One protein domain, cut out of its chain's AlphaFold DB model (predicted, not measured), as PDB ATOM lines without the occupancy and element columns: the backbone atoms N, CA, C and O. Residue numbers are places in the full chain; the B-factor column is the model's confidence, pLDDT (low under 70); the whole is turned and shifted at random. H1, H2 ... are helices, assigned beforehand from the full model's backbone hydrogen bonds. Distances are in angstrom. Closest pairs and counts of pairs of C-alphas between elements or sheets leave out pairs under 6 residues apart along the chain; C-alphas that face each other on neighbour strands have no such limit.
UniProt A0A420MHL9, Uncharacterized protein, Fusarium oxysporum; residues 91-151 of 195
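This is residues 91 to 151 of the 195 residues of an uncharacterized protein of Fusarium oxysporum (UniProt A0A420MHL9). One long, straight helix, H3, makes the length of this model, and the two short helices H1 and H2 before it lie in a row beside its first part, so that the chain turns round after H2 and H3 folds back past H1. Beyond that two-layered part, residues 129 to 151, of which 129 to 148 belong to H3, stick out as a free arm. The printed part has 61 residues with three named helices, in the order H1, H2, H3, and no named strand; the class is all helix. The whole is extended, with a radius of gyration of the C-alphas of 19.5 A, and its C-alphas span 66 by 15 by 7 A.

Begin at Tyr 91 and go on to C-alpha 93 at (48.310, -22.703, 44.652), where H1 begins; it holds residues 93 to 98 and is 8.8 A long from first to last C-alpha. Next comes H2, residues 101 to 104, 5.3 A from first to last C-alpha. Then find C-alpha 110 at (50.645, -5.922, 37.613); from there H3 runs through residues 110 to 148 to C-alpha 148 at (50.597, -53.453, 68.027), 56.4 A away.

Start at H1, which touches H3; look at the C-alphas of Gly 93 and Asn 121, their closest, 5.1 A apart. H3 touches H1 with residues 117 to 125 alone. The two helices run opposite ways at a steep tilt of 35.2 degrees, only just past shallow. H1 and H2 meet only through their link. H2 and H3 touch only at the corner by their link, where the closest C-alphas, those of Lys 104 and Ala 110, are 5.6 A apart; here H3 takes part with residues 110 to 114 alone. Along the backbone of H1 and H3 you will find every O i to N i+4 pair within hydrogen-bond range, while H2, with 4 residues, is too short for such a pair and has its one O i to N i+3 pair within range.

The two C-alphas farthest apart are those of Glu 108 and Lys 151, at 66.8 A. Leave out residues 129 to 151, which stand free, and the body of 38 residues spans 32 by 15 by 7 A. The printed part has no cut, and the links H1 to H2, with 2 residues, and H2 to H3, with 5, are tight. In the B-factor column the mean pLDDT of the printed part is 86.2; look at residues 107 to 109 for the values under 70.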
ATOM      1  N   TYR A  91      42.855 -22.897  48.930       76.56
ATOM      2  CA  TYR A  91      43.235 -24.239  49.366       76.56
ATOM      3  C   TYR A  91      44.459 -24.738  48.592       76.56
ATOM      4  O   TYR A  91      45.342 -25.388  49.149       76.56
ATOM      5  N   HIS A  92      44.555 -24.375  47.310       78.88
ATOM      6  CA  HIS A  92      45.644 -24.790  46.434       78.88
ATOM      7  C   HIS A  92      46.276 -23.602  45.704       78.88
ATOM      8  O   HIS A  92      45.608 -22.662  45.278       78.88
ATOM      9  N   GLY A  93      47.587 -23.669  45.473       80.44
ATOM     10  CA  GLY A  93      48.310 -22.703  44.652       80.44
ATOM     11  C   GLY A  93      47.737 -22.446  43.247       80.44
ATOM     12  O   GLY A  93      47.881 -21.350  42.705       80.44
ATOM     13  N   LEU A  94      47.013 -23.406  42.661       81.75
ATOM     14  CA  LEU A  94      46.290 -23.196  41.400       81.75
ATOM     15  C   LEU A  94      45.191 -22.128  41.518       81.75
ATOM     16  O   LEU A  94      45.025 -21.329  40.599       81.75
ATOM     17  N   GLU A  95      44.511 -22.047  42.660       82.69
ATOM     18  CA  GLU A  95      43.495 -21.023  42.944       82.69
ATOM     19  C   GLU A  95      44.138 -19.641  43.118       82.69
ATOM     20  O   GLU A  95      43.633 -18.619  42.651       82.69
ATOM     21  N   VAL A  96      45.334 -19.601  43.712       83.81
ATOM     22  CA  VAL A  96      46.143 -18.375  43.766       83.81
ATOM     23  C   VAL A  96      46.562 -17.945  42.360       83.81
ATOM     24  O   VAL A  96      46.686 -16.757  42.093       83.81
ATOM     25  N   ARG A  97      46.776 -18.872  41.423       82.31
ATOM     26  CA  ARG A  97      47.119 -18.517  40.037       82.31
ATOM     27  C   ARG A  97      45.905 -18.048  39.244       82.31
ATOM     28  O   ARG A  97      46.012 -17.027  38.566       82.31
ATOM     29  N   SER A  98      44.768 -18.734  39.354       82.62
ATOM     30  CA  SER A  98      43.536 -18.368  38.645       82.62
ATOM     31  C   SER A  98      43.034 -16.980  39.049       82.62
ATOM     32  O   SER A  98      42.659 -16.191  38.183       82.62
ATOM     33  N   THR A  99      43.142 -16.627  40.332       78.31
ATOM     34  CA  THR A  99      42.821 -15.279  40.832       78.31
ATOM     35  C   THR A  99      43.737 -14.192  40.265       78.31
ATOM     36  O   THR A  99      43.336 -13.034  40.191       78.31
ATOM     37  N   VAL A 100      44.944 -14.538  39.810       77.94
ATOM     38  CA  VAL A 100      45.948 -13.592  39.291       77.94
ATOM     39  C   VAL A 100      45.843 -13.369  37.790       77.94
ATOM     40  O   VAL A 100      46.218 -12.292  37.316       77.94
ATOM     41  N   GLU A 101      45.341 -14.344  37.029       81.62
ATOM     42  CA  GLU A 101      45.223 -14.244  35.566       81.62
ATOM     43  C   GLU A 101      44.504 -12.965  35.080       81.62
ATOM     44  O   GLU A 101      45.015 -12.319  34.158       81.62
ATOM     45  N   PRO A 102      43.406 -12.497  35.712       79.12
ATOM     46  CA  PRO A 102      42.747 -11.246  35.330       79.12
ATOM     47  C   PRO A 102      43.633 -10.008  35.533       79.12
ATOM     48  O   PRO A 102      43.577  -9.058  34.750       79.12
ATOM     49  N   PHE A 103      44.487 -10.015  36.562       71.31
ATOM     50  CA  PHE A 103      45.356  -8.886  36.907       71.31
ATOM     51  C   PHE A 103      46.618  -8.821  36.049       71.31
ATOM     52  O   PHE A 103      47.175  -7.736  35.872       71.31
ATOM     53  N   LYS A 104      47.064  -9.939  35.460       70.62
ATOM     54  CA  LYS A 104      48.234  -9.945  34.563       70.62
ATOM     55  C   LYS A 104      48.052  -9.047  33.337       70.62
ATOM     56  O   LYS A 104      49.050  -8.548  32.823       70.62
ATOM     57  N   LYS A 105      46.806  -8.831  32.898       73.88
ATOM     58  CA  LYS A 105      46.460  -8.021  31.720       73.88
ATOM     59  C   LYS A 105      46.564  -6.505  31.965       73.88
ATOM     60  O   LYS A 105      46.691  -5.751  31.007       73.88
ATOM     61  N   LYS A 106      46.548  -6.035  33.222       74.88
ATOM     62  CA  LYS A 106      46.546  -4.599  33.575       74.88
ATOM     63  C   LYS A 106      47.963  -4.099  33.889       74.88
ATOM     64  O   LYS A 106      48.492  -4.378  34.957       74.88
ATOM     65  N   LYS A 107      48.591  -3.351  32.973       67.25
ATOM     66  CA  LYS A 107      50.028  -2.981  33.025       67.25
ATOM     67  C   LYS A 107      50.461  -2.211  34.289       67.25
ATOM     68  O   LYS A 107      51.561  -2.450  34.776       67.25
ATOM     69  N   GLU A 108      49.607  -1.345  34.832       68.50
ATOM     70  CA  GLU A 108      49.981  -0.360  35.865       68.50
ATOM     71  C   GLU A 108      50.187  -0.956  37.268       68.50
ATOM     72  O   GLU A 108      51.110  -0.574  37.978       68.50
ATOM     73  N   VAL A 109      49.383  -1.950  37.658       62.59
ATOM     74  CA  VAL A 109      49.436  -2.569  39.003       62.59
ATOM     75  C   VAL A 109      50.078  -3.967  38.965       62.59
ATOM     76  O   VAL A 109      50.390  -4.569  39.996       62.59
ATOM     77  N   ALA A 110      50.334  -4.508  37.770       70.44
ATOM     78  CA  ALA A 110      50.645  -5.922  37.613       70.44
ATOM     79  C   ALA A 110      51.986  -6.355  38.217       70.44
ATOM     80  O   ALA A 110      52.083  -7.487  38.674       70.44
ATOM     81  N   SER A 111      53.042  -5.534  38.232       77.81
ATOM     82  CA  SER A 111      54.364  -6.022  38.672       77.81
ATOM     83  C   SER A 111      54.400  -6.394  40.159       77.81
ATOM     84  O   SER A 111      54.689  -7.542  40.509       77.81
ATOM     85  N   VAL A 112      54.027  -5.449  41.025       82.25
ATOM     86  CA  VAL A 112      54.023  -5.641  42.482       82.25
ATOM     87  C   VAL A 112      52.978  -6.677  42.887       82.25
ATOM     88  O   VAL A 112      53.288  -7.582  43.660       82.25
ATOM     89  N   ALA A 113      51.774  -6.614  42.307       80.75
ATOM     90  CA  ALA A 113      50.729  -7.597  42.568       80.75
ATOM     91  C   ALA A 113      51.182  -9.020  42.195       80.75
ATOM     92  O   ALA A 113      51.121  -9.919  43.032       80.75
ATOM     93  N   ARG A 114      51.743  -9.232  40.992       80.88
ATOM     94  CA  ARG A 114      52.277 -10.545  40.567       80.88
ATOM     95  C   ARG A 114      53.334 -11.073  41.534       80.88
ATOM     96  O   ARG A 114      53.345 -12.268  41.821       80.88
ATOM     97  N   LEU A 115      54.221 -10.207  42.033       86.44
ATOM     98  CA  LEU A 115      55.237 -10.601  43.008       86.44
ATOM     99  C   LEU A 115      54.610 -11.030  44.341       86.44
ATOM    100  O   LEU A 115      55.010 -12.059  44.890       86.44
ATOM    101  N   LEU A 116      53.631 -10.277  44.847       86.50
ATOM    102  CA  LEU A 116      52.906 -10.618  46.074       86.50
ATOM    103  C   LEU A 116      52.194 -11.964  45.935       86.50
ATOM    104  O   LEU A 116      52.395 -12.844  46.769       86.50
ATOM    105  N   PHE A 117      51.467 -12.181  44.842       85.88
ATOM    106  CA  PHE A 117      50.787 -13.452  44.612       85.88
ATOM    107  C   PHE A 117      51.750 -14.625  44.409       85.88
ATOM    108  O   PHE A 117      51.481 -15.718  44.897       85.88
ATOM    109  N   ARG A 118      52.916 -14.420  43.779       85.50
ATOM    110  CA  ARG A 118      53.973 -15.449  43.731       85.50
ATOM    111  C   ARG A 118      54.468 -15.822  45.127       85.50
ATOM    112  O   ARG A 118      54.699 -17.000  45.389       85.50
ATOM    113  N   LYS A 119      54.633 -14.840  46.020       90.69
ATOM    114  CA  LYS A 119      55.028 -15.093  47.414       90.69
ATOM    115  C   LYS A 119      53.947 -15.865  48.164       90.69
ATOM    116  O   LYS A 119      54.283 -16.850  48.811       90.69
ATOM    117  N   VAL A 120      52.684 -15.458  48.029       88.94
ATOM    118  CA  VAL A 120      51.540 -16.171  48.622       88.94
ATOM    119  C   VAL A 120      51.495 -17.608  48.111       88.94
ATOM    120  O   VAL A 120      51.487 -18.531  48.916       88.94
ATOM    121  N   ASN A 121      51.595 -17.811  46.795       89.12
ATOM    122  CA  ASN A 121      51.601 -19.139  46.189       89.12
ATOM    123  C   ASN A 121      52.721 -20.030  46.754       89.12
ATOM    124  O   ASN A 121      52.474 -21.161  47.153       89.12
ATOM    125  N   LYS A 122      53.942 -19.493  46.871       91.06
ATOM    126  CA  LYS A 122      55.087 -20.219  47.442       91.06
ATOM    127  C   LYS A 122      54.861 -20.611  48.905       91.06
ATOM    128  O   LYS A 122      55.345 -21.647  49.344       91.06
ATOM    129  N   VAL A 123      54.189 -19.763  49.680       90.38
ATOM    130  CA  VAL A 123      53.855 -20.056  51.080       90.38
ATOM    131  C   VAL A 123      52.788 -21.148  51.158       90.38
ATOM    132  O   VAL A 123      52.983 -22.105  51.899       90.38
ATOM    133  N   VAL A 124      51.733 -21.066  50.343       91.44
ATOM    134  CA  VAL A 124      50.687 -22.101  50.256       91.44
ATOM    135  C   VAL A 124      51.284 -23.455  49.868       91.44
ATOM    136  O   VAL A 124      51.050 -24.440  50.556       91.44
ATOM    137  N   GLU A 125      52.125 -23.507  48.831       90.88
ATOM    138  CA  GLU A 125      52.781 -24.749  48.388       90.88
ATOM    139  C   GLU A 125      53.649 -25.383  49.489       90.88
ATOM    140  O   GLU A 125      53.609 -26.596  49.680       90.88
ATOM    141  N   ARG A 126      54.386 -24.577  50.268       92.75
ATOM    142  CA  ARG A 126      55.151 -25.086  51.421       92.75
ATOM    143  C   ARG A 126      54.249 -25.666  52.505       92.75
ATOM    144  O   ARG A 126      54.582 -26.705  53.060       92.75
ATOM    145  N   HIS A 127      53.140 -25.000  52.823       92.56
ATOM    146  CA  HIS A 127      52.201 -25.508  53.824       92.56
ATOM    147  C   HIS A 127      51.551 -26.816  53.375       92.56
ATOM    148  O   HIS A 127      51.437 -27.730  54.182       92.56
ATOM    149  N   LEU A 128      51.195 -26.934  52.095       91.88
ATOM    150  CA  LEU A 128      50.663 -28.178  51.539       91.88
ATOM    151  C   LEU A 128      51.667 -29.331  51.635       91.88
ATOM    152  O   LEU A 128      51.267 -30.435  51.983       91.88
ATOM    153  N   ALA A 129      52.957 -29.074  51.392       93.88
ATOM    154  CA  ALA A 129      54.002 -30.083  51.573       93.88
ATOM    155  C   ALA A 129      54.092 -30.556  53.035       93.88
ATOM    156  O   ALA A 129      54.066 -31.751  53.290       93.88
ATOM    157  N   VAL A 130      54.088 -29.623  53.997       96.38
ATOM    158  CA  VAL A 130      54.098 -29.964  55.432       96.38
ATOM    159  C   VAL A 130      52.872 -30.790  55.824       96.38
ATOM    160  O   VAL A 130      53.002 -31.766  56.556       96.38
ATOM    161  N   ILE A 131      51.685 -30.426  55.335       96.56
ATOM    162  CA  ILE A 131      50.452 -31.179  55.603       96.56
ATOM    163  C   ILE A 131      50.539 -32.590  55.005       96.56
ATOM    164  O   ILE A 131      50.116 -33.546  55.651       96.56
ATOM    165  N   ALA A 132      51.093 -32.737  53.798       96.00
ATOM    166  CA  ALA A 132      51.281 -34.040  53.165       96.00
ATOM    167  C   ALA A 132      52.244 -34.932  53.967       96.00
ATOM    168  O   ALA A 132      51.907 -36.084  54.243       96.00
ATOM    169  N   ASP A 133      53.377 -34.382  54.412       97.75
ATOM    170  CA  ASP A 133      54.348 -35.091  55.256       97.75
ATOM    171  C   ASP A 133      53.703 -35.543  56.579       97.75
ATOM    172  O   ASP A 133      53.822 -36.702  56.981       97.75
ATOM    173  N   GLN A 134      52.944 -34.653  57.231       98.06
ATOM    174  CA  GLN A 134      52.201 -34.969  58.456       98.06
ATOM    175  C   GLN A 134      51.153 -36.062  58.231       98.06
ATOM    176  O   GLN A 134      50.989 -36.949  59.068       98.06
ATOM    177  N   GLN A 135      50.441 -36.023  57.105       97.94
ATOM    178  CA  GLN A 135      49.435 -37.028  56.777       97.94
ATOM    179  C   GLN A 135      50.073 -38.408  56.562       97.94
ATOM    180  O   GLN A 135      49.525 -39.408  57.033       97.94
ATOM    181  N   GLN A 136      51.239 -38.457  55.915       98.12
ATOM    182  CA  GLN A 136      52.019 -39.683  55.753       98.12
ATOM    183  C   GLN A 136      52.496 -40.226  57.107       98.12
ATOM    184  O   GLN A 136      52.371 -41.422  57.374       98.12
ATOM    185  N   GLU A 137      53.007 -39.365  57.990       98.19
ATOM    186  CA  GLU A 137      53.426 -39.769  59.336       98.19
ATOM    187  C   GLU A 137      52.249 -40.327  60.148       98.19
ATOM    188  O   GLU A 137      52.360 -41.390  60.763       98.19
ATOM    189  N   ILE A 138      51.086 -39.671  60.086       98.25
ATOM    190  CA  ILE A 138      49.852 -40.145  60.723       98.25
ATOM    191  C   ILE A 138      49.455 -41.528  60.195       98.25
ATOM    192  O   ILE A 138      49.030 -42.379  60.977       98.25
ATOM    193  N   GLU A 139      49.563 -41.767  58.890       98.25
ATOM    194  CA  GLU A 139      49.244 -43.064  58.288       98.25
ATOM    195  C   GLU A 139      50.195 -44.168  58.768       98.25
ATOM    196  O   GLU A 139      49.740 -45.236  59.190       98.25
ATOM    197  N   LEU A 140      51.501 -43.887  58.806       98.06
ATOM    198  CA  LEU A 140      52.505 -44.815  59.329       98.06
ATOM    199  C   LEU A 140      52.271 -45.131  60.810       98.06
ATOM    200  O   LEU A 140      52.289 -46.299  61.203       98.06
ATOM    201  N   LEU A 141      52.006 -44.111  61.629       97.88
ATOM    202  CA  LEU A 141      51.715 -44.282  63.052       97.88
ATOM    203  C   LEU A 141      50.427 -45.080  63.271       97.88
ATOM    204  O   LEU A 141      50.398 -45.972  64.118       97.88
ATOM    205  N   LYS A 142      49.375 -44.827  62.484       97.25
ATOM    206  CA  LYS A 142      48.140 -45.627  62.524       97.25
ATOM    207  C   LYS A 142      48.414 -47.092  62.196       97.25
ATOM    208  O   LYS A 142      47.968 -47.962  62.939       97.25
ATOM    209  N   ALA A 143      49.204 -47.368  61.158       95.75
ATOM    210  CA  ALA A 143      49.582 -48.732  60.795       95.75
ATOM    211  C   ALA A 143      50.388 -49.432  61.907       95.75
ATOM    212  O   ALA A 143      50.153 -50.609  62.193       95.75
ATOM    213  N   GLN A 144      51.299 -48.716  62.573       96.31
ATOM    214  CA  GLN A 144      52.038 -49.238  63.730       96.31
ATOM    215  C   GLN A 144      51.107 -49.545  64.907       96.31
ATOM    216  O   GLN A 144      51.174 -50.633  65.480       96.31
ATOM    217  N   VAL A 145      50.198 -48.624  65.240       95.50
ATOM    218  CA  VAL A 145      49.199 -48.822  66.299       95.50
ATOM    219  C   VAL A 145      48.313 -50.028  65.990       95.50
ATOM    220  O   VAL A 145      48.101 -50.864  66.869       95.50
ATOM    221  N   ASP A 146      47.849 -50.175  64.750       91.56
ATOM    222  CA  ASP A 146      47.039 -51.318  64.316       91.56
ATOM    223  C   ASP A 146      47.809 -52.643  64.362       91.56
ATOM    224  O   ASP A 146      47.226 -53.691  64.661       91.56
ATOM    225  N   HIS A 147      49.119 -52.613  64.103       89.25
ATOM    226  CA  HIS A 147      49.985 -53.780  64.235       89.25
ATOM    227  C   HIS A 147      50.182 -54.190  65.702       89.25
ATOM    228  O   HIS A 147      50.088 -55.376  66.024       89.25
ATOM    229  N   CYS A 148      50.418 -53.221  66.592       88.81
ATOM    230  CA  CYS A 148      50.597 -53.453  68.027       88.81
ATOM    231  C   CYS A 148      49.285 -53.776  68.751       88.81
ATOM    232  O   CYS A 148      49.303 -54.365  69.836       88.81
ATOM    233  N   ARG A 149      48.136 -53.398  68.180       85.31
ATOM    234  CA  ARG A 149      46.833 -53.653  68.788       85.31
ATOM    235  C   ARG A 149      46.608 -55.165  68.893       85.31
ATOM    236  O   ARG A 149      46.652 -55.865  67.878       85.31
ATOM    237  N   PRO A 150      46.306 -55.697  70.091       78.31
ATOM    238  CA  PRO A 150      46.056 -57.121  70.255       78.31
ATOM    239  C   PRO A 150      44.849 -57.519  69.402       78.31
ATOM    240  O   PRO A 150      43.711 -57.112  69.655       78.31
ATOM    241  N   LYS A 151      45.097 -58.316  68.359       75.00
ATOM    242  CA  LYS A 151      44.039 -58.867  67.511       75.00
ATOM    243  C   LYS A 151      43.217 -59.828  68.365       75.00
ATOM    244  O   LYS A 151      43.678 -60.917  68.703       75.00
TER     245      LYS A 151